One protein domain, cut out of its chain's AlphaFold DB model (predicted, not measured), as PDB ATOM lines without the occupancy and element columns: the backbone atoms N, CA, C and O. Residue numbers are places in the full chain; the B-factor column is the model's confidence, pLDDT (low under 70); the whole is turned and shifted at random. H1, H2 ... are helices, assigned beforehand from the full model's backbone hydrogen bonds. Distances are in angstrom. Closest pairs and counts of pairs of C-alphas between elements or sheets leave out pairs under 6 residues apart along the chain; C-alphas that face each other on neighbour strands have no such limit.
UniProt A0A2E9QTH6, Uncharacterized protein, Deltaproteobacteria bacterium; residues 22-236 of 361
ATOM      1  N   THR A  22     555.701 417.338 375.354       89.38
ATOM      2  CA  THR A  22     555.054 416.560 376.417       89.38
ATOM      3  C   THR A  22     553.531 416.531 376.286       89.38
ATOM      4  O   THR A  22     552.936 415.457 376.354       89.38
ATOM      5  N   ASN A  23     552.882 417.674 376.039       87.00
ATOM      6  CA  ASN A  23     551.426 417.728 375.889       87.00
ATOM      7  C   ASN A  23     550.957 416.991 374.628       87.00
ATOM      8  O   ASN A  23     549.965 416.266 374.668       87.00
ATOM      9  N   HIS A  24     551.699 417.131 373.525       89.38
ATOM     10  CA  HIS A  24     551.424 416.410 372.284       89.38
ATOM     11  C   HIS A  24     551.420 414.888 372.506       89.38
ATOM     12  O   HIS A  24     550.434 414.223 372.191       89.38
ATOM     13  N   TYR A  25     552.459 414.335 373.136       92.06
ATOM     14  CA  TYR A  25     552.526 412.894 373.393       92.06
ATOM     15  C   TYR A  25     551.517 412.410 374.442       92.06
ATOM     16  O   TYR A  25     551.016 411.289 374.336       92.06
ATOM     17  N   ILE A  26     551.152 413.242 375.423       87.62
ATOM     18  CA  ILE A  26     550.043 412.936 376.338       87.62
ATOM     19  C   ILE A  26     548.713 412.846 375.570       87.62
ATOM     20  O   ILE A  26     547.922 411.935 375.823       87.62
ATOM     21  N   ASN A  27     548.477 413.728 374.597       85.00
ATOM     22  CA  ASN A  27     547.282 413.674 373.750       85.00
ATOM     23  C   ASN A  27     547.268 412.428 372.861       85.00
ATOM     24  O   ASN A  27     546.248 411.744 372.802       85.00
ATOM     25  N   MET A  28     548.409 412.062 372.272       88.25
ATOM     26  CA  MET A  28     548.539 410.798 371.542       88.25
ATOM     27  C   MET A  28     548.269 409.586 372.444       88.25
ATOM     28  O   MET A  28     547.609 408.636 372.030       88.25
ATOM     29  N   ALA A  29     548.742 409.605 373.696       86.44
ATOM     30  CA  ALA A  29     548.474 408.539 374.658       86.44
ATOM     31  C   ALA A  29     546.979 408.442 375.003       86.44
ATOM     32  O   ALA A  29     546.441 407.337 375.094       86.44
ATOM     33  N   ARG A  30     546.294 409.582 375.154       84.94
ATOM     34  CA  ARG A  30     544.838 409.660 375.351       84.94
ATOM     35  C   ARG A  30     544.070 409.101 374.152       84.94
ATOM     36  O   ARG A  30     543.120 408.350 374.350       84.94
ATOM     37  N   GLU A  31     544.461 409.458 372.935       83.06
ATOM     38  CA  GLU A  31     543.824 408.977 371.701       83.06
ATOM     39  C   GLU A  31     544.035 407.479 371.515       83.06
ATOM     40  O   GLU A  31     543.077 406.739 371.315       83.06
ATOM     41  N   ALA A  32     545.264 407.001 371.708       83.31
ATOM     42  CA  ALA A  32     545.563 405.577 371.665       83.31
ATOM     43  C   ALA A  32     544.811 404.791 372.754       83.31
ATOM     44  O   ALA A  32     544.392 403.660 372.514       83.31
ATOM     45  N   LEU A  33     544.596 405.376 373.939       80.31
ATOM     46  CA  LEU A  33     543.712 404.813 374.965       80.31
ATOM     47  C   LEU A  33     542.258 404.744 374.476       80.31
ATOM     48  O   LEU A  33     541.630 403.700 374.638       80.31
ATOM     49  N   ALA A  34     541.731 405.823 373.893       73.12
ATOM     50  CA  ALA A  34     540.356 405.882 373.392       73.12
ATOM     51  C   ALA A  34     540.094 404.847 372.283       73.12
ATOM     52  O   ALA A  34     539.019 404.259 372.236       73.12
ATOM     53  N   LEU A  35     541.101 404.590 371.443       79.88
ATOM     54  CA  LEU A  35     541.065 403.616 370.350       79.88
ATOM     55  C   LEU A  35     541.463 402.188 370.780       79.88
ATOM     56  O   LEU A  35     541.442 401.266 369.967       79.88
ATOM     57  N   GLY A  36     541.873 401.978 372.035       76.00
ATOM     58  CA  GLY A  36     542.349 400.679 372.524       76.00
ATOM     59  C   GLY A  36     543.693 400.215 371.928       76.00
ATOM     60  O   GLY A  36     544.079 399.050 372.078       76.00
ATOM     61  N   GLU A  37     544.449 401.105 371.283       87.06
ATOM     62  CA  GLU A  37     545.709 400.822 370.590       87.06
ATOM     63  C   GLU A  37     546.892 400.707 371.567       87.06
ATOM     64  O   GLU A  37     547.768 401.568 371.662       87.06
ATOM     65  N   THR A  38     546.955 399.601 372.313       87.25
ATOM     66  CA  THR A  38     547.885 399.474 373.452       87.25
ATOM     67  C   THR A  38     549.372 399.688 373.145       87.25
ATOM     68  O   THR A  38     550.094 400.153 374.024       87.25
ATOM     69  N   LYS A  39     549.851 399.339 371.940       92.25
ATOM     70  CA  LYS A  39     551.254 399.563 371.537       92.25
ATOM     71  C   LYS A  39     551.542 401.054 371.346       92.25
ATOM     72  O   LYS A  39     552.534 401.556 371.862       92.25
ATOM     73  N   LYS A  40     550.654 401.764 370.641       91.56
ATOM     74  CA  LYS A  40     550.758 403.215 370.447       91.56
ATOM     75  C   LYS A  40     550.608 403.955 371.773       91.56
ATOM     76  O   LYS A  40     551.369 404.880 372.018       91.56
ATOM     77  N   TRP A  41     549.722 403.489 372.656       89.50
ATOM     78  CA  TRP A  41     549.561 404.059 373.994       89.50
ATOM     79  C   TRP A  41     550.861 403.983 374.805       89.50
ATOM     80  O   TRP A  41     551.315 404.996 375.329       89.50
ATOM     81  N   GLU A  42     551.508 402.815 374.858       95.00
ATOM     82  CA  GLU A  42     552.795 402.669 375.549       95.00
ATOM     83  C   GLU A  42     553.885 403.560 374.946       95.00
ATOM     84  O   GLU A  42     554.598 404.246 375.679       95.00
ATOM     85  N   ASN A  43     554.012 403.559 373.618       96.38
ATOM     86  CA  ASN A  43     555.022 404.355 372.928       96.38
ATOM     87  C   ASN A  43     554.819 405.850 373.189       96.38
ATOM     88  O   ASN A  43     555.777 406.541 373.525       96.38
ATOM     89  N   ALA A  44     553.578 406.333 373.109       92.56
ATOM     90  CA  ALA A  44     553.235 407.715 373.404       92.56
ATOM     91  C   ALA A  44     553.559 408.081 374.859       92.56
ATOM     92  O   ALA A  44     554.164 409.121 375.095       92.56
ATOM     93  N   LEU A  45     553.262 407.213 375.834       93.12
ATOM     94  CA  LEU A  45     553.617 407.466 377.236       93.12
ATOM     95  C   LEU A  45     555.127 407.517 377.474       93.12
ATOM     96  O   LEU A  45     555.601 408.394 378.192       93.12
ATOM     97  N   ARG A  46     555.898 406.623 376.844       97.56
ATOM     98  CA  ARG A  46     557.366 406.649 376.928       97.56
ATOM     99  C   ARG A  46     557.942 407.925 376.329       97.56
ATOM    100  O   ARG A  46     558.867 408.496 376.900       97.56
ATOM    101  N   GLN A  47     557.415 408.370 375.188       96.38
ATOM    102  CA  GLN A  47     557.853 409.627 374.584       96.38
ATOM    103  C   GLN A  47     557.448 410.824 375.441       96.38
ATOM    104  O   GLN A  47     558.281 411.693 375.663       96.38
ATOM    105  N   ALA A  48     556.237 410.821 376.004       93.38
ATOM    106  CA  ALA A  48     555.775 411.865 376.910       93.38
ATOM    107  C   ALA A  48     556.655 411.989 378.165       93.38
ATOM    108  O   ALA A  48     556.977 413.102 378.567       93.38
ATOM    109  N   GLU A  49     557.090 410.875 378.766       95.75
ATOM    110  CA  GLU A  49     558.051 410.902 379.879       95.75
ATOM    111  C   GLU A  49     559.414 411.451 379.453       95.75
ATOM    112  O   GLU A  49     559.971 412.306 380.137       95.75
ATOM    113  N   ARG A  50     559.950 410.999 378.314       96.62
ATOM    114  CA  ARG A  50     561.242 411.482 377.802       96.62
ATOM    115  C   ARG A  50     561.217 412.982 377.531       96.62
ATOM    116  O   ARG A  50     562.133 413.690 377.944       96.62
ATOM    117  N   THR A  51     560.175 413.473 376.862       94.62
ATOM    118  CA  THR A  51     560.023 414.909 376.612       94.62
ATOM    119  C   THR A  51     559.780 415.672 377.900       94.62
ATOM    120  O   THR A  51     560.358 416.738 378.064       94.62
ATOM    121  N   PHE A  52     559.012 415.122 378.843       95.25
ATOM    122  CA  PHE A  52     558.800 415.759 380.140       95.25
ATOM    123  C   PHE A  52     560.127 415.960 380.871       95.25
ATOM    124  O   PHE A  52     560.408 417.061 381.327       95.25
ATOM    125  N   GLU A  53     560.978 414.937 380.933       95.88
ATOM    126  CA  GLU A  53     562.285 415.042 381.584       95.88
ATOM    127  C   GLU A  53     563.209 416.066 380.904       95.88
ATOM    128  O   GLU A  53     563.947 416.768 381.598       95.88
ATOM    129  N   ALA A  54     563.126 416.211 379.577       93.56
ATOM    130  CA  ALA A  54     563.884 417.204 378.816       93.56
ATOM    131  C   ALA A  54     563.321 418.638 378.936       93.56
ATOM    132  O   ALA A  54     564.064 419.615 378.874       93.56
ATOM    133  N   GLU A  55     562.004 418.790 379.089       92.62
ATOM    134  CA  GLU A  55     561.313 420.087 379.088       92.62
ATOM    135  C   GLU A  55     561.043 420.630 380.504       92.62
ATOM    136  O   GLU A  55     560.890 421.840 380.675       92.62
ATOM    137  N   LYS A  56     561.040 419.780 381.544       90.62
ATOM    138  CA  LYS A  56     560.649 420.154 382.921       90.62
ATOM    139  C   LYS A  56     561.438 421.329 383.503       90.62
ATOM    140  O   LYS A  56     560.924 422.009 384.383       90.62
ATOM    141  N   GLY A  57     562.678 421.563 383.065       86.62
ATOM    142  CA  GLY A  57     563.486 422.698 383.526       86.62
ATOM    143  C   GLY A  57     562.925 424.055 383.087       86.62
ATOM    144  O   GLY A  57     563.058 425.031 383.817       86.62
ATOM    145  N   ARG A  58     562.253 424.091 381.928       88.00
ATOM    146  CA  ARG A  58     561.629 425.289 381.346       88.00
ATOM    147  C   ARG A  58     560.174 425.467 381.780       88.00
ATOM    148  O   ARG A  58     559.671 426.583 381.824       88.00
ATOM    149  N   MET A  59     559.505 424.374 382.140       84.19
ATOM    150  CA  MET A  59     558.115 424.397 382.591       84.19
ATOM    151  C   MET A  59     557.953 425.110 383.937       84.19
ATOM    152  O   MET A  59     558.689 424.870 384.908       84.19
ATOM    153  N   ASN A  60     556.889 425.902 384.056       82.50
ATOM    154  CA  ASN A  60     556.527 426.463 385.346       82.50
ATOM    155  C   ASN A  60     556.080 425.354 386.322       82.50
ATOM    156  O   ASN A  60     555.835 424.201 385.958       82.50
ATOM    157  N   PHE A  61     556.020 425.678 387.614       79.88
ATOM    158  CA  PHE A  61     555.733 424.681 388.649       79.88
ATOM    159  C   PHE A  61     554.368 423.983 388.469       79.88
ATOM    160  O   PHE A  61     554.255 422.774 388.671       79.88
ATOM    161  N   SER A  62     553.340 424.723 388.052       78.88
ATOM    162  CA  SER A  62     551.985 424.197 387.853       78.88
ATOM    163  C   SER A  62     551.886 423.306 386.616       78.88
ATOM    164  O   SER A  62     551.266 422.248 386.687       78.88
ATOM    165  N   GLU A  63     552.552 423.673 385.520       83.38
ATOM    166  CA  GLU A  63     552.651 422.845 384.310       83.38
ATOM    167  C   GLU A  63     553.343 421.516 384.601       83.38
ATOM    168  O   GLU A  63     552.818 420.456 384.257       83.38
ATOM    169  N   ARG A  64     554.477 421.559 385.314       88.19
ATOM    170  CA  ARG A  64     555.191 420.348 385.736       88.19
ATOM    171  C   ARG A  64     554.297 419.408 386.529       88.19
ATOM    172  O   ARG A  64     554.263 418.211 386.252       88.19
ATOM    173  N   ASN A  65     553.580 419.947 387.511       88.25
ATOM    174  CA  ASN A  65     552.670 419.166 388.340       88.25
ATOM    175  C   ASN A  65     551.538 418.552 387.516       88.25
ATOM    176  O   ASN A  65     551.263 417.365 387.666       88.25
ATOM    177  N   ASN A  66     550.921 419.333 386.625       85.44
ATOM    178  CA  ASN A  66     549.850 418.858 385.757       85.44
ATOM    179  C   ASN A  66     550.324 417.705 384.858       85.44
ATOM    180  O   ASN A  66     549.725 416.632 384.861       85.44
ATOM    181  N   PHE A  67     551.442 417.872 384.144       89.44
ATOM    182  CA  PHE A  67     551.965 416.807 383.283       89.44
ATOM    183  C   PHE A  67     552.354 415.561 384.072       89.44
ATOM    184  O   PHE A  67     552.019 414.451 383.666       89.44
ATOM    185  N   LYS A  68     552.989 415.724 385.236       91.50
ATOM    186  CA  LYS A  68     553.373 414.593 386.082       91.50
ATOM    187  C   LYS A  68     552.160 413.842 386.643       91.50
ATOM    188  O   LYS A  68     552.187 412.613 386.707       91.50
ATOM    189  N   LEU A  69     551.084 414.547 387.003       86.12
ATOM    190  CA  LEU A  69     549.816 413.925 387.387       86.12
ATOM    191  C   LEU A  69     549.216 413.126 386.223       86.12
ATOM    192  O   LEU A  69     548.873 411.960 386.413       86.12
ATOM    193  N   TRP A  70     549.134 413.703 385.019       85.12
ATOM    194  CA  TRP A  70     548.631 412.993 383.839       85.12
ATOM    195  C   TRP A  70     549.467 411.762 383.493       85.12
ATOM    196  O   TRP A  70     548.904 410.687 383.296       85.12
ATOM    197  N   LEU A  71     550.796 411.881 383.486       90.12
ATOM    198  CA  LEU A  71     551.707 410.762 383.242       90.12
ATOM    199  C   LEU A  71     551.499 409.633 384.257       90.12
ATOM    200  O   LEU A  71     551.301 408.485 383.855       90.12
ATOM    201  N   SER A  72     551.470 409.940 385.559       88.69
ATOM    202  CA  SER A  72     551.203 408.930 386.591       88.69
ATOM    203  C   SER A  72     549.824 408.291 386.421       88.69
ATOM    204  O   SER A  72     549.687 407.069 386.512       88.69
ATOM    205  N   LEU A  73     548.789 409.078 386.124       84.81
ATOM    206  CA  LEU A  73     547.450 408.536 385.913       84.81
ATOM    207  C   LEU A  73     547.421 407.591 384.702       84.81
ATOM    208  O   LEU A  73     546.953 406.456 384.820       84.81
ATOM    209  N   PHE A  74     547.965 408.009 383.559       87.06
ATOM    210  CA  PHE A  74     547.957 407.197 382.346       87.06
ATOM    211  C   PHE A  74     548.802 405.938 382.457       87.06
ATOM    212  O   PHE A  74     548.333 404.875 382.049       87.06
ATOM    213  N   TRP A  75     549.995 406.012 383.048       90.81
ATOM    214  CA  TRP A  75     550.799 404.820 383.305       90.81
ATOM    215  C   TRP A  75     550.098 403.848 384.238       90.81
ATOM    216  O   TRP A  75     550.126 402.636 384.000       90.81
ATOM    217  N   SER A  76     549.416 404.363 385.266       88.50
ATOM    218  CA  SER A  76     548.603 403.521 386.133       88.50
ATOM    219  C   SER A  76     547.541 402.774 385.327       88.50
ATOM    220  O   SER A  76     547.450 401.550 385.425       88.50
ATOM    221  N   LYS A  77     546.789 403.475 384.470       83.19
ATOM    222  CA  LYS A  77     545.734 402.868 383.644       83.19
ATOM    223  C   LYS A  77     546.287 401.889 382.606       83.19
ATOM    224  O   LYS A  77     545.733 400.800 382.463       83.19
ATOM    225  N   TYR A  78     547.395 402.214 381.941       88.62
ATOM    226  CA  TYR A  78     548.062 401.319 380.991       88.62
ATOM    227  C   TYR A  78     548.448 399.997 381.664       88.62
ATOM    228  O   TYR A  78     548.167 398.907 381.162       88.62
ATOM    229  N   HIS A  79     549.054 400.086 382.846       90.38
ATOM    230  CA  HIS A  79     549.473 398.917 383.602       90.38
ATOM    231  C   HIS A  79     548.312 398.131 384.211       90.38
ATOM    232  O   HIS A  79     548.390 396.908 384.264       90.38
ATOM    233  N   GLN A  80     547.217 398.782 384.599       85.62
ATOM    234  CA  GLN A  80     545.983 398.083 384.964       85.62
ATOM    235  C   GLN A  80     545.428 397.295 383.770       85.62
ATOM    236  O   GLN A  80     545.145 396.108 383.896       85.62
ATOM    237  N   PHE A  81     545.374 397.915 382.587       83.31
ATOM    238  CA  PHE A  81     544.902 397.270 381.363       83.31
ATOM    239  C   PHE A  81     545.754 396.043 380.993       83.31
ATOM    240  O   PHE A  81     545.231 394.935 380.850       83.31
ATOM    241  N   LYS A  82     547.082 396.201 380.908       88.44
ATOM    242  CA  LYS A  82     548.022 395.091 380.643       88.44
ATOM    243  C   LYS A  82     548.052 394.051 381.764       88.44
ATOM    244  O   LYS A  82     548.328 392.881 381.509       88.44
ATOM    245  N   GLY A  83     547.767 394.477 382.990       86.94
ATOM    246  CA  GLY A  83     547.739 393.661 384.196       86.94
ATOM    247  C   GLY A  83     546.442 392.890 384.416       86.94
ATOM    248  O   GLY A  83     546.325 392.229 385.446       86.94
ATOM    249  N   THR A  84     545.483 392.933 383.487       84.38
ATOM    250  CA  THR A  84     544.202 392.226 383.625       84.38
ATOM    251  C   THR A  84     544.426 390.732 383.906       84.38
ATOM    252  O   THR A  84     545.053 390.043 383.092       84.38
ATOM    253  N   PRO A  85     543.926 390.193 385.036       82.19
ATOM    254  CA  PRO A  85     544.205 388.812 385.399       82.19
ATOM    255  C   PRO A  85     543.511 387.804 384.462       82.19
ATOM    256  O   PRO A  85     542.375 388.016 384.003       82.19
ATOM    257  N   PRO A  86     544.167 386.660 384.181       86.62
ATOM    258  CA  PRO A  86     543.540 385.548 383.478       86.62
ATOM    259  C   PRO A  86     542.395 384.919 384.299       86.62
ATOM    260  O   PRO A  86     542.146 385.281 385.446       86.62
ATOM    261  N   ALA A  87     541.639 384.015 383.672       86.31
ATOM    262  CA  ALA A  87     540.419 383.458 384.251       86.31
ATOM    263  C   ALA A  87     540.824 382.458 385.314       86.31
ATOM    264  O   ALA A  87     541.548 381.535 384.965       86.31
ATOM    265  N   VAL A  88     540.344 382.593 386.549       85.94
ATOM    266  CA  VAL A  88     540.675 381.642 387.618       85.94
ATOM    267  C   VAL A  88     540.245 380.233 387.199       85.94
ATOM    268  O   VAL A  88     539.053 379.928 387.128       85.94
ATOM    269  N   LYS A  89     541.237 379.384 386.920       84.81
ATOM    270  CA  LYS A  89     541.089 377.976 386.548       84.81
ATOM    271  C   LYS A  89     541.422 377.061 387.728       84.81
ATOM    272  O   LYS A  89     542.307 377.353 388.534       84.81
ATOM    273  N   ASN A  90     540.724 375.938 387.830       82.75
ATOM    274  CA  ASN A  90     541.132 374.848 388.712       82.75
ATOM    275  C   ASN A  90     542.337 374.117 388.086       82.75
ATOM    276  O   ASN A  90     542.443 374.030 386.866       82.75
ATOM    277  N   VAL A  91     543.226 373.561 388.911       81.62
ATOM    278  CA  VAL A  91     544.384 372.755 388.486       81.62
ATOM    279  C   VAL A  91     543.980 371.584 387.573       81.62
ATOM    280  O   VAL A  91     544.747 371.200 386.691       81.62
ATOM    281  N   ARG A  92     542.769 371.037 387.757       81.00
ATOM    282  CA  ARG A  92     542.200 369.964 386.918       81.00
ATOM    283  C   ARG A  92     541.828 370.413 385.498       81.00
ATOM    284  O   ARG A  92     541.684 369.575 384.627       81.00
ATOM    285  N   GLN A  93     541.681 371.717 385.259       84.38
ATOM    286  CA  GLN A  93     541.296 372.281 383.954       84.38
ATOM    287  C   GLN A  93     542.497 372.539 383.029       84.38
ATOM    288  O   GLN A  93     542.346 373.196 381.999       84.38
ATOM    289  N   PHE A  94     543.699 372.113 383.420       88.12
ATOM    290  CA  PHE A  94     544.892 372.201 382.587       88.12
ATOM    291  C   PHE A  94     545.202 370.822 382.018       88.12
ATOM    292  O   PHE A  94     545.480 369.899 382.783       88.12
ATOM    293  N   GLU A  95     545.176 370.718 380.690       84.56
ATOM    294  CA  GLU A  95     545.408 369.481 379.932       84.56
ATOM    295  C   GLU A  95     546.814 368.918 380.158       84.56
ATOM    296  O   GLU A  95     547.000 367.709 380.235       84.56
ATOM    297  N   ASN A  96     547.820 369.787 380.298       89.62
ATOM    298  CA  ASN A  96     549.212 369.374 380.459       89.62
ATOM    299  C   ASN A  96     550.033 370.367 381.302       89.62
ATOM    300  O   ASN A  96     549.613 371.487 381.607       89.62
ATOM    301  N   LEU A  97     551.243 369.953 381.693       87.44
ATOM    302  CA  LEU A  97     552.142 370.748 382.537       87.44
ATOM    303  C   LEU A  97     552.597 372.054 381.859       87.44
ATOM    304  O   LEU A  97     552.769 373.074 382.527       87.44
ATOM    305  N   SER A  98     552.761 372.034 380.532       90.44
ATOM    306  CA  SER A  98     553.193 373.194 379.741       90.44
ATOM    307  C   SER A  98     552.150 374.314 379.775       90.44
ATOM    308  O   SER A  98     552.461 375.448 380.152       90.44
ATOM    309  N   THR A  99     550.884 373.990 379.495       91.81
ATOM    310  CA  THR A  99     549.758 374.938 379.562       91.81
ATOM    311  C   THR A  99     549.547 375.471 380.978       91.81
ATOM    312  O   THR A  99     549.252 376.657 381.155       91.81
ATOM    313  N   PHE A 100     549.775 374.640 382.001       90.69
ATOM    314  CA  PHE A 100     549.720 375.069 383.396       90.69
ATOM    315  C   PHE A 100     550.842 376.062 383.753       90.69
ATOM    316  O   PHE A 100     550.579 377.130 384.311       90.69
ATOM    317  N   SER A 101     552.085 375.767 383.360       90.38
ATOM    318  CA  SER A 101     553.237 376.656 383.563       90.38
ATOM    319  C   SER A 101     553.089 377.980 382.799       90.38
ATOM    320  O   SER A 101     553.326 379.057 383.351       90.38
ATOM    321  N   ALA A 102     552.605 377.937 381.554       93.31
ATOM    322  CA  ALA A 102     552.313 379.129 380.760       93.31
ATOM    323  C   ALA A 102     551.243 380.018 381.420       93.31
ATOM    324  O   ALA A 102     551.368 381.246 381.434       93.31
ATOM    325  N   TYR A 103     550.215 379.411 382.021       94.12
ATOM    326  CA  TYR A 103     549.196 380.132 382.778       94.12
ATOM    327  C   TYR A 103     549.775 380.817 384.025       94.12
ATOM    328  O   TYR A 103     549.483 381.992 384.262       94.12
ATOM    329  N   ILE A 104     550.631 380.126 384.787       93.25
ATOM    330  CA  ILE A 104     551.348 380.699 385.938       93.25
ATOM    331  C   ILE A 104     552.177 381.913 385.496       93.25
ATOM    332  O   ILE A 104     552.003 382.995 386.055       93.25
ATOM    333  N   LYS A 105     552.976 381.786 384.425       95.56
ATOM    334  CA  LYS A 105     553.758 382.903 383.860       95.56
ATOM    335  C   LYS A 105     552.875 384.083 383.442       95.56
ATOM    336  O   LYS A 105     553.245 385.243 383.628       95.56
ATOM    337  N   LYS A 106     551.694 383.818 382.873       94.62
ATOM    338  CA  LYS A 106     550.728 384.868 382.505       94.62
ATOM    339  C   LYS A 106     550.193 385.601 383.738       94.62
ATOM    340  O   LYS A 106     550.088 386.827 383.709       94.62
ATOM    341  N   LEU A 107     549.882 384.875 384.812       93.69
ATOM    342  CA  LEU A 107     549.440 385.462 386.078       93.69
ATOM    343  C   LEU A 107     550.554 386.291 386.740       93.69
ATOM    344  O   LEU A 107     550.288 387.394 387.206       93.69
ATOM    345  N   GLU A 108     551.803 385.820 386.717       95.88
ATOM    346  CA  GLU A 108     552.966 386.573 387.210       95.88
ATOM    347  C   GLU A 108     553.153 387.898 386.466       95.88
ATOM    348  O   GLU A 108     553.270 388.950 387.097       95.88
ATOM    349  N   LYS A 109     553.113 387.868 385.127       96.25
ATOM    350  CA  LYS A 109     553.179 389.086 384.301       96.25
ATOM    351  C   LYS A 109     552.042 390.054 384.627       96.25
ATOM    352  O   LYS A 109     552.276 391.256 384.736       96.25
ATOM    353  N   SER A 110     550.826 389.537 384.815       93.31
ATOM    354  CA  SER A 110     549.665 390.334 385.228       93.31
ATOM    355  C   SER A 110     549.905 391.020 386.578       93.31
ATOM    356  O   SER A 110     549.759 392.239 386.670       93.31
ATOM    357  N   ILE A 111     550.359 390.285 387.600       94.75
ATOM    358  CA  ILE A 111     550.679 390.838 388.926       94.75
ATOM    359  C   ILE A 111     551.766 391.912 388.829       94.75
ATOM    360  O   ILE A 111     551.609 392.980 389.421       94.75
ATOM    361  N   ALA A 112     552.834 391.669 388.065       96.69
ATOM    362  CA  ALA A 112     553.920 392.630 387.888       96.69
ATOM    363  C   ALA A 112     553.423 393.949 387.272       96.69
ATOM    364  O   ALA A 112     553.796 395.033 387.727       96.69
ATOM    365  N   HIS A 113     552.539 393.878 386.274       94.81
ATOM    366  CA  HIS A 113     551.893 395.065 385.724       94.81
ATOM    367  C   HIS A 113     551.003 395.762 386.756       94.81
ATOM    368  O   HIS A 113     551.157 396.963 386.950       94.81
ATOM    369  N   LEU A 114     550.153 395.040 387.491       92.19
ATOM    370  CA  LEU A 114     549.319 395.650 388.536       92.19
ATOM    371  C   LEU A 114     550.157 396.349 389.618       92.19
ATOM    372  O   LEU A 114     549.803 397.443 390.047       92.19
ATOM    373  N   GLN A 115     551.303 395.785 390.013       95.88
ATOM    374  CA  GLN A 115     552.234 396.425 390.950       95.88
ATOM    375  C   GLN A 115     552.838 397.720 390.393       95.88
ATOM    376  O   GLN A 115     552.953 398.705 391.124       95.88
ATOM    377  N   LYS A 116     553.187 397.760 389.101       96.19
ATOM    378  CA  LYS A 116     553.594 399.016 388.452       96.19
ATOM    379  C   LYS A 116     552.438 400.018 388.452       96.19
ATOM    380  O   LYS A 116     552.624 401.159 388.861       96.19
ATOM    381  N   GLY A 117     551.229 399.578 388.097       88.56
ATOM    382  CA  GLY A 117     550.025 400.410 388.135       88.56
ATOM    383  C   GLY A 117     549.750 401.011 389.518       88.56
ATOM    384  O   GLY A 117     549.434 402.198 389.623       88.56
ATOM    385  N   MET A 118     549.967 400.219 390.574       92.25
ATOM    386  CA  MET A 118     549.901 400.634 391.976       92.25
ATOM    387  C   MET A 118     550.923 401.728 392.313       92.25
ATOM    388  O   MET A 118     550.593 402.723 392.952       92.25
ATOM    389  N   LYS A 119     552.176 401.570 391.874       95.44
ATOM    390  CA  LYS A 119     553.223 402.577 392.101       95.44
ATOM    391  C   LYS A 119     552.816 403.936 391.522       95.44
ATOM    392  O   LYS A 119     552.965 404.959 392.188       95.44
ATOM    393  N   HIS A 120     552.267 403.942 390.309       88.94
ATOM    394  CA  HIS A 120     551.849 405.176 389.652       88.94
ATOM    395  C   HIS A 120     550.606 405.815 390.290       88.94
ATOM    396  O   HIS A 120     550.591 407.032 390.452       88.94
ATOM    397  N   ILE A 121     549.601 405.036 390.723       86.69
ATOM    398  CA  ILE A 121     548.427 405.622 391.401       86.69
ATOM    399  C   ILE A 121     548.789 406.193 392.777       86.69
ATOM    400  O   ILE A 121     548.334 407.280 393.114       86.69
ATOM    401  N   LYS A 122     549.686 405.539 393.529       88.00
ATOM    402  CA  LYS A 122     550.224 406.084 394.788       88.00
ATOM    403  C   LYS A 122     550.938 407.410 394.563       88.00
ATOM    404  O   LYS A 122     550.713 408.375 395.285       88.00
ATOM    405  N   SER A 123     551.775 407.465 393.526       88.62
ATOM    406  CA  SER A 123     552.467 408.690 393.130       88.62
ATOM    407  C   SER A 123     551.476 409.800 392.754       88.62
ATOM    408  O   SER A 123     551.627 410.927 393.221       88.62
ATOM    409  N   TYR A 124     550.438 409.475 391.977       87.31
ATOM    410  CA  TYR A 124     549.353 410.397 391.638       87.31
ATOM    411  C   TYR A 124     548.643 410.932 392.890       87.31
ATOM    412  O   TYR A 124     548.552 412.145 393.056       87.31
ATOM    413  N   ASN A 125     548.203 410.049 393.793       84.56
ATOM    414  CA  ASN A 125     547.491 410.414 395.021       84.56
ATOM    415  C   ASN A 125     548.328 411.330 395.916       84.56
ATOM    416  O   ASN A 125     547.838 412.366 396.363       84.56
ATOM    417  N   LEU A 126     549.603 410.989 396.118       87.31
ATOM    418  CA  LEU A 126     550.527 411.796 396.909       87.31
ATOM    419  C   LEU A 126     550.695 413.203 396.319       87.31
ATOM    420  O   LEU A 126     550.585 414.192 397.040       87.31
ATOM    421  N   MET A 127     550.926 413.306 395.007       87.56
ATOM    422  CA  MET A 127     551.079 414.605 394.345       87.56
ATOM    423  C   MET A 127     549.785 415.416 394.377       87.56
ATOM    424  O   MET A 127     549.823 416.612 394.655       87.56
ATOM    425  N   TYR A 128     548.641 414.773 394.144       84.31
ATOM    426  CA  TYR A 128     547.335 415.417 394.230       84.31
ATOM    427  C   TYR A 128     547.109 416.003 395.631       84.31
ATOM    428  O   TYR A 128     546.750 417.172 395.748       84.31
ATOM    429  N   MET A 129     547.396 415.240 396.694       82.94
ATOM    430  CA  MET A 129     547.312 415.719 398.081       82.94
ATOM    431  C   MET A 129     548.219 416.924 398.336       82.94
ATOM    432  O   MET A 129     547.769 417.920 398.895       82.94
ATOM    433  N   GLN A 130     549.476 416.861 397.891       84.75
ATOM    434  CA  GLN A 130     550.429 417.961 398.055       84.75
ATOM    435  C   GLN A 130     549.969 419.236 397.335       84.75
ATOM    436  O   GLN A 130     550.138 420.341 397.845       84.75
ATOM    437  N   ILE A 131     549.394 419.119 396.136       82.81
ATOM    438  CA  ILE A 131     548.871 420.269 395.384       82.81
ATOM    439  C   ILE A 131     547.590 420.799 396.044       82.81
ATOM    440  O   ILE A 131     547.436 422.010 396.185       82.81
ATOM    441  N   ALA A 132     546.699 419.920 396.509       80.38
ATOM    442  CA  ALA A 132     545.472 420.310 397.202       80.38
ATOM    443  C   ALA A 132     545.762 421.071 398.509       80.38
ATOM    444  O   ALA A 132     545.177 422.125 398.745       80.38
ATOM    445  N   GLN A 133     546.721 420.598 399.313       81.12
ATOM    446  CA  GLN A 133     547.147 421.270 400.545       81.12
ATOM    447  C   GLN A 133     547.691 422.678 400.268       81.12
ATOM    448  O   GLN A 133     547.272 423.637 400.908       81.12
ATOM    449  N   ARG A 134     548.577 422.828 399.277       78.25
ATOM    450  CA  ARG A 134     549.189 424.129 398.950       78.25
ATOM    451  C   ARG A 134     548.213 425.129 398.331       78.25
ATOM    452  O   ARG A 134     548.340 426.336 398.547       78.25
ATOM    453  N   SER A 135     547.199 424.628 397.631       77.12
ATOM    454  CA  SER A 135     546.125 425.435 397.045       77.12
ATOM    455  C   SER A 135     544.955 425.718 397.998       77.12
ATOM    456  O   SER A 135     544.001 426.375 397.582       77.12
ATOM    457  N   ASN A 136     545.018 425.277 399.265       77.81
ATOM    458  CA  ASN A 136     543.909 425.336 400.230       77.81
ATOM    459  C   ASN A 136     542.607 424.707 399.689       77.81
ATOM    460  O   ASN A 136     541.501 425.174 399.969       77.81
ATOM    461  N   PHE A 137     542.725 423.656 398.879       75.75
ATOM    462  CA  PHE A 137     541.586 422.996 398.259       75.75
ATOM    463  C   PHE A 137     540.957 421.972 399.218       75.75
ATOM    464  O   PHE A 137     541.575 420.964 399.556       75.75
ATOM    465  N   GLN A 138     539.720 422.223 399.656       63.91
ATOM    466  CA  GLN A 138     539.055 421.446 400.716       63.91
ATOM    467  C   GLN A 138     538.240 420.231 400.231       63.91
ATOM    468  O   GLN A 138     537.800 419.432 401.057       63.91
ATOM    469  N   GLN A 139     538.005 420.043 398.926       62.22
ATOM    470  CA  GLN A 139     537.142 418.942 398.464       62.22
ATOM    471  C   GLN A 139     537.844 417.576 398.569       62.22
ATOM    472  O   GLN A 139     538.666 417.197 397.734       62.22
ATOM    473  N   GLN A 140     537.448 416.803 399.585       62.62
ATOM    474  CA  GLN A 140     537.975 415.465 399.891       62.62
ATOM    475  C   GLN A 140     537.379 414.340 399.022       62.62
ATOM    476  O   GLN A 140     537.959 413.257 398.934       62.62
ATOM    477  N   ILE A 141     536.244 414.585 398.355       64.25
ATOM    478  CA  ILE A 141     535.467 413.560 397.630       64.25
ATOM    479  C   ILE A 141     536.303 412.888 396.525       64.25
ATOM    480  O   ILE A 141     536.298 411.665 396.379       64.25
ATOM    481  N   TYR A 142     537.075 413.674 395.776       64.69
ATOM    482  CA  TYR A 142     537.890 413.181 394.663       64.69
ATOM    483  C   TYR A 142     539.102 412.374 395.110       64.69
ATOM    484  O   TYR A 142     539.426 411.339 394.522       64.69
ATOM    485  N   LEU A 143     539.742 412.821 396.191       69.00
ATOM    486  CA  LEU A 143     540.838 412.090 396.806       69.00
ATOM    487  C   LEU A 143     540.334 410.749 397.348       69.00
ATOM    488  O   LEU A 143     540.967 409.722 397.116       69.00
ATOM    489  N   GLN A 144     539.159 410.728 397.981       70.06
ATOM    490  CA  GLN A 144     538.538 409.495 398.461       70.06
ATOM    491  C   GLN A 144     538.256 408.509 397.317       70.06
ATOM    492  O   GLN A 144     538.528 407.316 397.452       70.06
ATOM    493  N   ALA A 145     537.765 408.993 396.171       66.19
ATOM    494  CA  ALA A 145     537.572 408.162 394.984       66.19
ATOM    495  C   ALA A 145     538.896 407.556 394.485       66.19
ATOM    496  O   ALA A 145     538.964 406.349 394.242       66.19
ATOM    497  N   SER A 146     539.969 408.342 394.394       70.94
ATOM    498  CA  SER A 146     541.268 407.837 393.933       70.94
ATOM    499  C   SER A 146     541.942 406.884 394.938       70.94
ATOM    500  O   SER A 146     542.492 405.851 394.552       70.94
ATOM    501  N   LEU A 147     541.819 407.154 396.242       74.00
ATOM    502  CA  LEU A 147     542.260 406.247 397.311       74.00
ATOM    503  C   LEU A 147     541.469 404.931 397.318       74.00
ATOM    504  O   LEU A 147     542.025 403.871 397.606       74.00
ATOM    505  N   SER A 148     540.180 404.959 396.966       73.19
ATOM    506  CA  SER A 148     539.401 403.726 396.814       73.19
ATOM    507  C   SER A 148     539.927 402.854 395.667       73.19
ATOM    508  O   SER A 148     540.025 401.639 395.825       73.19
ATOM    509  N   GLN A 149     540.364 403.463 394.554       76.00
ATOM    510  CA  GLN A 149     540.988 402.733 393.442       76.00
ATOM    511  C   GLN A 149     542.321 402.108 393.858       76.00
ATOM    512  O   GLN A 149     542.605 400.971 393.487       76.00
ATOM    513  N   GLU A 150     543.125 402.828 394.641       83.00
ATOM    514  CA  GLU A 150     544.356 402.291 395.219       83.00
ATOM    515  C   GLU A 150     544.069 401.052 396.079       83.00
ATOM    516  O   GLU A 150     544.645 399.992 395.847       83.00
ATOM    517  N   ARG A 151     543.110 401.135 397.006       81.25
ATOM    518  CA  ARG A 151     542.715 399.995 397.848       81.25
ATOM    519  C   ARG A 151     542.215 398.800 397.036       81.25
ATOM    520  O   ARG A 151     542.595 397.663 397.321       81.25
ATOM    521  N   ASP A 152     541.384 399.043 396.025       82.31
ATOM    522  CA  ASP A 152     540.855 397.997 395.146       82.31
ATOM    523  C   ASP A 152     541.981 397.275 394.387       82.31
ATOM    524  O   ASP A 152     542.000 396.042 394.320       82.31
ATOM    525  N   LEU A 153     542.956 398.025 393.861       84.56
ATOM    526  CA  LEU A 153     544.132 397.453 393.201       84.56
ATOM    527  C   LEU A 153     544.989 396.642 394.171       84.56
ATOM    528  O   LEU A 153     545.531 395.604 393.790       84.56
ATOM    529  N   GLU A 154     545.109 397.081 395.423       88.62
ATOM    530  CA  GLU A 154     545.891 396.369 396.430       88.62
ATOM    531  C   GLU A 154     545.232 395.031 396.761       88.62
ATOM    532  O   GLU A 154     545.897 393.989 396.751       88.62
ATOM    533  N   GLY A 155     543.910 395.049 396.963       82.94
ATOM    534  CA  GLY A 155     543.103 393.849 397.142       82.94
ATOM    535  C   GLY A 155     543.257 392.885 395.966       82.94
ATOM    536  O   GLY A 155     543.517 391.699 396.171       82.94
ATOM    537  N   GLN A 156     543.203 393.391 394.732       85.56
ATOM    538  CA  GLN A 156     543.384 392.575 393.531       85.56
ATOM    539  C   GLN A 156     544.781 391.937 393.454       85.56
ATOM    540  O   GLN A 156     544.899 390.742 393.173       85.56
ATOM    541  N   ILE A 157     545.845 392.704 393.716       89.75
ATOM    542  CA  ILE A 157     547.224 392.189 393.745       89.75
ATOM    543  C   ILE A 157     547.357 391.098 394.807       89.75
ATOM    544  O   ILE A 157     547.941 390.047 394.537       89.75
ATOM    545  N   ARG A 158     546.812 391.329 396.006       88.38
ATOM    546  CA  ARG A 158     546.859 390.378 397.121       88.38
ATOM    547  C   ARG A 158     546.161 389.066 396.760       88.38
ATOM    548  O   ARG A 158     546.782 388.009 396.863       88.38
ATOM    549  N   SER A 159     544.930 389.131 396.259       84.94
ATOM    550  CA  SER A 159     544.167 387.959 395.811       84.94
ATOM    551  C   SER A 159     544.891 387.174 394.715       84.94
ATOM    552  O   SER A 159     545.005 385.949 394.792       84.94
ATOM    553  N   ASN A 160     545.459 387.869 393.725       88.38
ATOM    554  CA  ASN A 160     546.208 387.226 392.647       88.38
ATOM    555  C   ASN A 160     547.497 386.557 393.150       88.38
ATOM    556  O   ASN A 160     547.846 385.487 392.657       88.38
ATOM    557  N   LYS A 161     548.191 387.137 394.139       90.00
ATOM    558  CA  LYS A 161     549.370 386.519 394.771       90.00
ATOM    559  C   LYS A 161     549.018 385.247 395.539       90.00
ATOM    560  O   LYS A 161     549.740 384.263 395.416       90.00
ATOM    561  N   ILE A 162     547.910 385.250 396.284       86.38
ATOM    562  CA  ILE A 162     547.412 384.056 396.991       86.38
ATOM    563  C   ILE A 162     547.131 382.939 395.984       86.38
ATOM    564  O   ILE A 162     547.599 381.812 396.140       86.38
ATOM    565  N   TYR A 163     546.418 383.270 394.909       87.31
ATOM    566  CA  TYR A 163     546.112 382.310 393.860       87.31
ATOM    567  C   TYR A 163     547.373 381.813 393.136       87.31
ATOM    568  O   TYR A 163     547.515 380.615 392.907       87.31
ATOM    569  N   LEU A 164     548.335 382.693 392.843       89.94
ATOM    570  CA  LEU A 164     549.627 382.310 392.270       89.94
ATOM    571  C   LEU A 164     550.388 381.331 393.173       89.94
ATOM    572  O   LEU A 164     550.920 380.342 392.673       89.94
ATOM    573  N   ALA A 165     550.439 381.590 394.483       86.62
ATOM    574  CA  ALA A 165     551.101 380.712 395.445       86.62
ATOM    575  C   ALA A 165     550.477 379.309 395.443       86.62
ATOM    576  O   ALA A 165     551.199 378.314 395.377       86.62
ATOM    577  N   PHE A 166     549.143 379.230 395.408       86.50
ATOM    578  CA  PHE A 166     548.427 377.964 395.260       86.50
ATOM    579  C   PHE A 166     548.792 377.226 393.961       86.50
ATOM    580  O   PHE A 166     549.079 376.031 393.993       86.50
ATOM    581  N   LEU A 167     548.825 377.918 392.817       88.19
ATOM    582  CA  LEU A 167     549.168 377.277 391.542       88.19
ATOM    583  C   LEU A 167     550.623 376.800 391.508       88.19
ATOM    584  O   LEU A 167     550.890 375.722 390.988       88.19
ATOM    585  N   LYS A 168     551.560 377.567 392.079       88.62
ATOM    586  CA  LYS A 168     552.966 377.155 392.197       88.62
ATOM    587  C   LYS A 168     553.123 375.917 393.072       88.62
ATOM    588  O   LYS A 168     553.862 375.013 392.695       88.62
ATOM    589  N   TYR A 169     552.396 375.854 394.187       84.06
ATOM    590  CA  TYR A 169     552.353 374.665 395.034       84.06
ATOM    591  C   TYR A 169     551.834 373.448 394.256       84.06
ATOM    592  O   TYR A 169     552.496 372.418 394.208       84.06
ATOM    593  N   ALA A 170     550.701 373.588 393.563       83.94
ATOM    594  CA  ALA A 170     550.132 372.509 392.757       83.94
ATOM    595  C   ALA A 170     551.036 372.078 391.587       83.94
ATOM    596  O   ALA A 170     551.022 370.915 391.190       83.94
ATOM    597  N   LEU A 171     551.828 372.995 391.019       85.44
ATOM    598  CA  LEU A 171     552.826 372.665 390.001       85.44
ATOM    599  C   LEU A 171     553.970 371.838 390.597       85.44
ATOM    600  O   LEU A 171     554.359 370.839 389.999       85.44
ATOM    601  N   ALA A 172     554.485 372.232 391.763       82.19
ATOM    602  CA  ALA A 172     555.539 371.500 392.460       82.19
ATOM    603  C   ALA A 172     555.079 370.094 392.882       82.19
ATOM    604  O   ALA A 172     555.843 369.141 392.745       82.19
ATOM    605  N   ASP A 173     553.826 369.963 393.328       81.62
ATOM    606  CA  ASP A 173     553.182 368.689 393.669       81.62
ATOM    607  C   ASP A 173     553.079 367.766 392.445       81.62
ATOM    608  O   ASP A 173     553.596 366.652 392.465       81.62
ATOM    609  N   LYS A 174     552.559 368.274 391.315       78.19
ATOM    610  CA  LYS A 174     552.520 367.535 390.035       78.19
ATOM    611  C   LYS A 174     553.901 367.127 389.506       78.19
ATOM    612  O   LYS A 174     553.988 366.194 388.717       78.19
ATOM    613  N   GLN A 175     554.962 367.837 389.885       81.94
ATOM    614  CA  GLN A 175     556.341 367.529 389.493       81.94
ATOM    615  C   GLN A 175     557.055 366.583 390.474       81.94
ATOM    616  O   GLN A 175     558.245 366.337 390.295       81.94
ATOM    617  N   GLY A 176     556.384 366.104 391.530       70.88
ATOM    618  CA  GLY A 176     557.009 365.284 392.576       70.88
ATOM    619  C   GLY A 176     558.039 366.041 393.427       70.88
ATOM    620  O   GLY A 176     558.818 365.432 394.151       70.88
ATOM    621  N   LYS A 177     558.067 367.380 393.345       69.31
ATOM    622  CA  LYS A 177     559.031 368.257 394.036       69.31
ATOM    623  C   LYS A 177     558.459 368.917 395.291       69.31
ATOM    624  O   LYS A 177     559.149 369.716 395.925       69.31
ATOM    625  N   ALA A 178     557.213 368.620 395.659       62.88
ATOM    626  CA  ALA A 178     556.582 369.157 396.860       62.88
ATOM    627  C   ALA A 178     557.167 368.512 398.130       62.88
ATOM    628  O   ALA A 178     556.554 367.652 398.755       62.88
ATOM    629  N   LYS A 179     558.362 368.944 398.545       55.09
ATOM    630  CA  LYS A 179     558.878 368.649 399.888       55.09
ATOM    631  C   LYS A 179     558.002 369.366 400.914       55.09
ATOM    632  O   LYS A 179     558.023 370.591 400.951       55.09
ATOM    633  N   THR A 180     557.222 368.614 401.691       49.28
ATOM    634  CA  THR A 180     556.767 368.923 403.069       49.28
ATOM    635  C   THR A 180     556.312 370.362 403.386       49.28
ATOM    636  O   THR A 180     556.343 370.788 404.535       49.28
ATOM    637  N   GLN A 181     555.853 371.147 402.411       49.47
ATOM    638  CA  GLN A 181     555.246 372.452 402.659       49.47
ATOM    639  C   GLN A 181     553.763 372.240 402.938       49.47
ATOM    640  O   GLN A 181     553.077 371.577 402.155       49.47
ATOM    641  N   LYS A 182     553.290 372.779 404.077       54.25
ATOM    642  CA  LYS A 182     551.886 372.766 404.522       54.25
ATOM    643  C   LYS A 182     550.970 372.857 403.306       54.25
ATOM    644  O   LYS A 182     551.019 373.862 402.600       54.25
ATOM    645  N   ARG A 183     550.175 371.807 403.054       55.16
ATOM    646  CA  ARG A 183     549.220 371.749 401.938       55.16
ATOM    647  C   ARG A 183     548.429 373.054 401.899       55.16
ATOM    648  O   ARG A 183     547.555 373.263 402.738       55.16
ATOM    649  N   ILE A 184     548.730 373.925 400.936       58.88
ATOM    650  CA  ILE A 184     547.950 375.140 400.715       58.88
ATOM    651  C   ILE A 184     546.662 374.681 400.040       58.88
ATOM    652  O   ILE A 184     546.573 374.588 398.819       58.88
ATOM    653  N   LYS A 185     545.668 374.313 400.849       62.09
ATOM    654  CA  LYS A 185     544.315 374.044 400.371       62.09
ATOM    655  C   LYS A 185     543.562 375.367 400.353       62.09
ATOM    656  O   LYS A 185     543.226 375.903 401.404       62.09
ATOM    657  N   LEU A 186     543.297 375.896 399.160       64.88
ATOM    658  CA  LEU A 186     542.218 376.868 398.996       64.88
ATOM    659  C   LEU A 186     540.905 376.125 399.251       64.88
ATOM    660  O   LEU A 186     540.640 375.117 398.598       64.88
ATOM    661  N   THR A 187     540.098 376.600 400.197       70.31
ATOM    662  CA  THR A 187     538.734 376.077 400.360       70.31
ATOM    663  C   THR A 187     537.905 376.422 399.124       70.31
ATOM    664  O   THR A 187     538.151 377.443 398.472       70.31
ATOM    665  N   ASP A 188     536.889 375.620 398.803       71.88
ATOM    666  CA  ASP A 188     536.009 375.902 397.659       71.88
ATOM    667  C   ASP A 188     535.372 377.293 397.761       71.88
ATOM    668  O   ASP A 188     535.282 378.010 396.763       71.88
ATOM    669  N   LYS A 189     535.053 377.738 398.984       74.25
ATOM    670  CA  LYS A 189     534.575 379.096 399.275       74.25
ATOM    671  C   LYS A 189     535.595 380.170 398.881       74.25
ATOM    672  O   LYS A 189     535.231 381.149 398.233       74.25
ATOM    673  N   GLN A 190     536.876 379.994 399.214       75.06
ATOM    674  CA  GLN A 190     537.934 380.932 398.815       75.06
ATOM    675  C   GLN A 190     538.166 380.916 397.298       75.06
ATOM    676  O   GLN A 190     538.349 381.969 396.689       75.06
ATOM    677  N   LEU A 191     538.114 379.743 396.658       76.62
ATOM    678  CA  LEU A 191     538.231 379.634 395.204       76.62
ATOM    679  C   LEU A 191     537.051 380.315 394.491       76.62
ATOM    680  O   LEU A 191     537.255 381.013 393.496       76.62
ATOM    681  N   GLN A 192     535.830 380.150 395.003       79.88
ATOM    682  CA  GLN A 192     534.644 380.850 394.509       79.88
ATOM    683  C   GLN A 192     534.769 382.368 394.684       79.88
ATOM    684  O   GLN A 192     534.508 383.106 393.733       79.88
ATOM    685  N   GLN A 193     535.247 382.845 395.838       81.50
ATOM    686  CA  GLN A 193     535.515 384.270 396.062       81.50
ATOM    687  C   GLN A 193     536.547 384.820 395.070       81.50
ATOM    688  O   GLN A 193     536.316 385.866 394.462       81.50
ATOM    689  N   LEU A 194     537.650 384.101 394.836       79.69
ATOM    690  CA  LEU A 194     538.666 384.483 393.848       79.69
ATOM    691  C   LEU A 194     538.094 384.516 392.426       79.69
ATOM    692  O   LEU A 194     538.351 385.464 391.685       79.69
ATOM    693  N   LYS A 195     537.283 383.520 392.043       82.69
ATOM    694  CA  LYS A 195     536.576 383.505 390.752       82.69
ATOM    695  C   LYS A 195     535.657 384.715 390.609       82.69
ATOM    696  O   LYS A 195     535.689 385.374 389.571       82.69
ATOM    697  N   GLN A 196     534.877 385.034 391.640       83.62
ATOM    698  CA  GLN A 196     533.966 386.175 391.631       83.62
ATOM    699  C   GLN A 196     534.729 387.505 391.554       83.62
ATOM    700  O   GLN A 196     534.341 388.382 390.788       83.62
ATOM    701  N   GLN A 197     535.837 387.651 392.283       76.75
ATOM    702  CA  GLN A 197     536.695 388.837 392.208       76.75
ATOM    703  C   GLN A 197     537.345 388.990 390.831       76.75
ATOM    704  O   GLN A 197     537.314 390.077 390.260       76.75
ATOM    705  N   ALA A 198     537.888 387.910 390.265       76.94
ATOM    706  CA  ALA A 198     538.467 387.928 388.926       76.94
ATOM    707  C   ALA A 198     537.410 388.243 387.859       76.94
ATOM    708  O   ALA A 198     537.688 389.010 386.937       76.94
ATOM    709  N   ARG A 199     536.191 387.704 387.999       81.12
ATOM    710  CA  ARG A 199     535.047 388.017 387.135       81.12
ATOM    711  C   ARG A 199     534.658 389.491 387.236       81.12
ATOM    712  O   ARG A 199     534.663 390.157 386.212       81.12
ATOM    713  N   LYS A 200     534.437 390.021 388.444       77.75
ATOM    714  CA  LYS A 200     534.140 391.449 388.664       77.75
ATOM    715  C   LYS A 200     535.234 392.349 388.102       77.75
ATOM    716  O   LYS A 200     534.942 393.366 387.485       77.75
ATOM    717  N   ALA A 201     536.500 391.982 388.294       70.44
ATOM    718  CA  ALA A 201     537.612 392.720 387.717       70.44
ATOM    719  C   ALA A 201     537.525 392.733 386.187       70.44
ATOM    720  O   ALA A 201     537.615 393.794 385.587       70.44
ATOM    721  N   ARG A 202     537.294 391.579 385.554       75.12
ATOM    722  CA  ARG A 202     537.129 391.467 384.097       75.12
ATOM    723  C   ARG A 202     535.931 392.237 383.575       75.12
ATOM    724  O   ARG A 202     536.089 392.926 382.587       75.12
ATOM    725  N   GLU A 203     534.786 392.163 384.243       76.69
ATOM    726  CA  GLU A 203     533.594 392.946 383.898       76.69
ATOM    727  C   GLU A 203     533.899 394.445 383.951       76.69
ATOM    728  O   GLU A 203     533.598 395.158 382.999       76.69
ATOM    729  N   ARG A 204     534.604 394.913 384.993       68.81
ATOM    730  CA  ARG A 204     535.117 396.292 385.050       68.81
ATOM    731  C   ARG A 204     536.045 396.589 383.871       68.81
ATOM    732  O   ARG A 204     535.912 397.639 383.260       68.81
ATOM    733  N   TYR A 205     536.956 395.684 383.509       69.94
ATOM    734  CA  TYR A 205     537.846 395.872 382.355       69.94
ATOM    735  C   TYR A 205     537.108 395.895 381.011       69.94
ATOM    736  O   TYR A 205     537.468 396.688 380.145       69.94
ATOM    737  N   THR A 206     536.083 395.067 380.826       74.81
ATOM    738  CA  THR A 206     535.250 395.058 379.619       74.81
ATOM    739  C   THR A 206     534.449 396.350 379.523       74.81
ATOM    740  O   THR A 206     534.554 397.040 378.514       74.81
ATOM    741  N   ALA A 207     533.780 396.752 380.608       70.94
ATOM    742  CA  ALA A 207     533.078 398.032 380.683       70.94
ATOM    743  C   ALA A 207     534.025 399.216 380.436       70.94
ATOM    744  O   ALA A 207     533.648 400.222 379.840       70.94
ATOM    745  N   LEU A 208     535.286 399.094 380.857       66.25
ATOM    746  CA  LEU A 208     536.300 400.094 380.563       66.25
ATOM    747  C   LEU A 208     536.684 400.142 379.105       66.25
ATOM    748  O   LEU A 208     536.785 401.236 378.567       66.25
ATOM    749  N   LYS A 209     536.895 398.983 378.486       71.38
ATOM    750  CA  LYS A 209     537.190 398.875 377.062       71.38
ATOM    751  C   LYS A 209     536.058 399.479 376.226       71.38
ATOM    752  O   LYS A 209     536.325 400.245 375.314       71.38
ATOM    753  N   GLU A 210     534.810 399.211 376.591       74.44
ATOM    754  CA  GLU A 210     533.621 399.794 375.952       74.44
ATOM    755  C   GLU A 210     533.471 401.298 376.253       74.44
ATOM    756  O   GLU A 210     532.991 402.070 375.426       74.44
ATOM    757  N   GLY A 211     533.921 401.744 377.428       67.81
ATOM    758  CA  GLY A 211     533.900 403.141 377.863       67.81
ATOM    759  C   GLY A 211     535.132 403.974 377.485       67.81
ATOM    760  O   GLY A 211     535.212 405.130 377.912       67.81
ATOM    761  N   GLN A 212     536.090 403.428 376.727       71.31
ATOM    762  CA  GLN A 212     537.377 404.073 376.420       71.31
ATOM    763  C   GLN A 212     537.213 405.408 375.683       71.31
ATOM    764  O   GLN A 212     537.850 406.390 376.067       71.31
ATOM    765  N   ASP A 213     536.306 405.489 374.705       71.56
ATOM    766  CA  ASP A 213     536.003 406.737 373.989       71.56
ATOM    767  C   ASP A 213     535.450 407.820 374.935       71.56
ATOM    768  O   ASP A 213     535.940 408.951 374.980       71.56
ATOM    769  N   LYS A 214     534.487 407.457 375.796       74.19
ATOM    770  CA  LYS A 214     533.914 408.374 376.798       74.19
ATOM    771  C   LYS A 214     534.978 408.876 377.778       74.19
ATOM    772  O   LYS A 214     534.964 410.047 378.162       74.19
ATOM    773  N   LEU A 215     535.903 408.004 378.180       68.94
ATOM    774  CA  LEU A 215     537.032 408.360 379.036       68.94
ATOM    775  C   LEU A 215     537.980 409.335 378.320       68.94
ATOM    776  O   LEU A 215     538.341 410.364 378.891       68.94
ATOM    777  N   GLY A 216     538.326 409.051 377.061       68.56
ATOM    778  CA  GLY A 216     539.167 409.903 376.221       68.56
ATOM    779  C   GLY A 216     538.576 411.296 375.986       68.56
ATOM    780  O   GLY A 216     539.312 412.285 376.032       68.56
ATOM    781  N   LYS A 217     537.252 411.398 375.806       76.69
ATOM    782  CA  LYS A 217     536.523 412.674 375.685       76.69
ATOM    783  C   LYS A 217     536.569 413.500 376.970       76.69
ATOM    784  O   LYS A 217     536.861 414.691 376.919       76.69
ATOM    785  N   LYS A 218     536.356 412.884 378.135       72.56
ATOM    786  CA  LYS A 218     536.427 413.589 379.432       72.56
ATOM    787  C   LYS A 218     537.821 414.099 379.756       72.56
ATOM    788  O   LYS A 218     537.975 415.195 380.281       72.56
ATOM    789  N   ILE A 219     538.841 413.316 379.424       73.62
ATOM    790  CA  ILE A 219     540.231 413.755 379.553       73.62
ATOM    791  C   ILE A 219     540.485 414.964 378.646       73.62
ATOM    792  O   ILE A 219     541.071 415.939 379.104       73.62
ATOM    793  N   ALA A 220     539.999 414.946 377.400       75.75
ATOM    794  CA  ALA A 220     540.132 416.099 376.509       75.75
ATOM    795  C   ALA A 220     539.435 417.345 377.070       75.75
ATOM    796  O   ALA A 220     539.998 418.437 377.022       75.75
ATOM    797  N   GLN A 221     538.246 417.191 377.662       78.12
ATOM    798  CA  GLN A 221     537.550 418.282 378.350       78.12
ATOM    799  C   GLN A 221     538.368 418.823 379.532       78.12
ATOM    800  O   GLN A 221     538.522 420.036 379.662       78.12
ATOM    801  N   ALA A 222     538.941 417.942 380.357       74.81
ATOM    802  CA  ALA A 222     539.806 418.320 381.473       74.81
ATOM    803  C   ALA A 222     541.045 419.103 381.003       74.81
ATOM    804  O   ALA A 222     541.343 420.170 381.541       74.81
ATOM    805  N   GLN A 223     541.725 418.626 379.956       75.12
ATOM    806  CA  GLN A 223     542.880 419.307 379.366       75.12
ATOM    807  C   GLN A 223     542.499 420.656 378.750       75.12
ATOM    808  O   GLN A 223     543.178 421.648 378.992       75.12
ATOM    809  N   THR A 224     541.380 420.725 378.025       79.56
ATOM    810  CA  THR A 224     540.879 421.976 377.431       79.56
ATOM    811  C   THR A 224     540.563 423.004 378.518       79.56
ATOM    812  O   THR A 224     540.952 424.165 378.406       79.56
ATOM    813  N   LYS A 225     539.926 422.572 379.616       75.19
ATOM    814  CA  LYS A 225     539.650 423.424 380.779       75.19
ATOM    815  C   LYS A 225     540.943 423.917 381.430       75.19
ATOM    816  O   LYS A 225     541.037 425.100 381.743       75.19
ATOM    817  N   PHE A 226     541.948 423.052 381.586       79.12
ATOM    818  CA  PHE A 226     543.265 423.459 382.080       79.12
ATOM    819  C   PHE A 226     543.913 424.507 381.167       79.12
ATOM    820  O   PHE A 226     544.337 425.551 381.649       79.12
ATOM    821  N   SER A 227     543.938 424.279 379.851       77.25
ATOM    822  CA  SER A 227     544.498 425.222 378.876       77.25
ATOM    823  C   SER A 227     543.777 426.571 378.892       77.25
ATOM    824  O   SER A 227     544.436 427.609 378.847       77.25
ATOM    825  N   ALA A 228     542.446 426.577 379.008       77.00
ATOM    826  CA  ALA A 228     541.655 427.800 379.123       77.00
ATOM    827  C   ALA A 228     541.950 428.559 380.431       77.00
ATOM    828  O   ALA A 228     542.171 429.771 380.406       77.00
ATOM    829  N   LEU A 229     542.025 427.849 381.563       76.94
ATOM    830  CA  LEU A 229     542.398 428.432 382.857       76.94
ATOM    831  C   LEU A 229     543.826 428.984 382.831       76.94
ATOM    832  O   LEU A 229     544.055 430.101 383.284       76.94
ATOM    833  N   GLN A 230     544.771 428.253 382.241       77.81
ATOM    834  CA  GLN A 230     546.151 428.698 382.095       77.81
ATOM    835  C   GLN A 230     546.247 429.936 381.197       77.81
ATOM    836  O   GLN A 230     546.988 430.857 381.525       77.81
ATOM    837  N   LYS A 231     545.468 430.004 380.107       78.00
ATOM    838  CA  LYS A 231     545.392 431.190 379.241       78.00
ATOM    839  C   LYS A 231     544.859 432.404 380.004       78.00
ATOM    840  O   LYS A 231     545.446 433.476 379.910       78.00
ATOM    841  N   SER A 232     543.809 432.227 380.805       76.94
ATOM    842  CA  SER A 232     543.263 433.283 381.671       76.94
ATOM    843  C   SER A 232     544.278 433.754 382.719       76.94
ATOM    844  O   SER A 232     544.498 434.952 382.882       76.94
ATOM    845  N   ILE A 233     544.963 432.821 383.383       77.69
ATOM    846  CA  ILE A 233     546.014 433.118 384.366       77.69
ATOM    847  C   ILE A 233     547.188 433.851 383.713       77.69
ATOM    848  O   ILE A 233     547.656 434.847 384.252       77.69
ATOM    849  N   ASN A 234     547.666 433.386 382.559       74.69
ATOM    850  CA  ASN A 234     548.776 434.024 381.854       74.69
ATOM    851  C   ASN A 234     548.376 435.410 381.331       74.69
ATOM    852  O   ASN A 234     549.166 436.337 381.449       74.69
ATOM    853  N   GLY A 235     547.142 435.573 380.840       72.81
ATOM    854  CA  GLY A 235     546.590 436.875 380.466       72.81
ATOM    855  C   GLY A 235     546.574 437.843 381.649       72.81
ATOM    856  O   GLY A 235     547.114 438.936 381.548       72.81
ATOM    857  N   ARG A 236     546.070 437.408 382.813       73.75
ATOM    858  CA  ARG A 236     546.108 438.209 384.050       73.75
ATOM    859  C   ARG A 236     547.531 438.532 384.500       73.75
ATOM    860  O   ARG A 236     547.772 439.642 384.950       73.75
TER     861      ARG A 236
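This is residues 22 to 236 of the 361 residues of an uncharacterized protein of Deltaproteobacteria bacterium (UniProt A0A2E9QTH6). A long helical hairpin, H4 and H5, has H3 packed along part of H4, and H1 and H2 pack on H3 with H3 between them and H4. H6 and H7 follow each other end to end along one side, from a steep crossing beside H5 to H1 and past it, where residues 231 to 236 stick out at the end of H7. The printed part has 215 residues with seven named helices, H1 to H7 in order, and no named strand, and its class is all helix. It is loose, with a radius of gyration of the C-alphas of 20.9 A, and spans 73 by 35 by 32 A.

H4, the longest helix, holds residues 97 to 134 and measures 55.9 A from C-alpha 97 at (552.142, 370.748, 382.537) to C-alpha 134 at (549.189, 424.129, 398.950). H5 is residues 141 to 174, 49.7 A long. H3 is residues 61 to 82, 31.6 A long. H1 is residues 22 to 34, 18.4 A long, and H2 is residues 38 to 55, 25.2 A long. H6 is residues 188 to 210, 32.4 A long. H7 is residues 212 to 236, 36.1 A long, and ends with C-alpha 236 at (546.108, 438.209, 384.050).

H4 and H5 form a hairpin and touch, closest at the C-alphas of Ile 111 and Ile 157, 6.1 A apart, at a shallow tilt of 21 degrees, opposite ways. With residues 110 to 128 alone, H4 touches H3, closest at the C-alphas of Ser 76 and Gly 117, 4.0 A apart; these two helices also form a hairpin. H1, H2 and H3 make an up-and-down bundle, helices side by side, each running against the one before. H1 and H2 touch at a shallow tilt of 15 degrees, closest at the C-alphas of Ala 29 and Trp 41, 4.7 A apart. H2 and H3 touch closest at the C-alphas of Leu 45 and Leu 71, 7.1 A apart. H5 and H6 only just touch, with 3 pairs of C-alphas within 8 A, the closest being Ser 159 and Leu 194 at 6.8 A, at a steep tilt of 51 degrees. H6 and H7 meet only through their link. H7 touches H1 with residues 212 to 219 alone, closest at the C-alphas of Ala 34 and Asp 213, 4.5 A apart. H3 and H7 are near each other, while H4 and H7 are apart. In each of the seven helices every O i to N i+4 pair is within hydrogen-bond range.

The outline is a rod, and the two C-alphas farthest apart are those of Gly 176 and Arg 236, 74.2 A. The printed part has no cut. The links H3 to H4, 14 residues, and H5 to H6, 13 residues, are long. The mean pLDDT of the printed part is 82.2; 23 residues are under 70, among them residues 138 to 143 and 177 to 186.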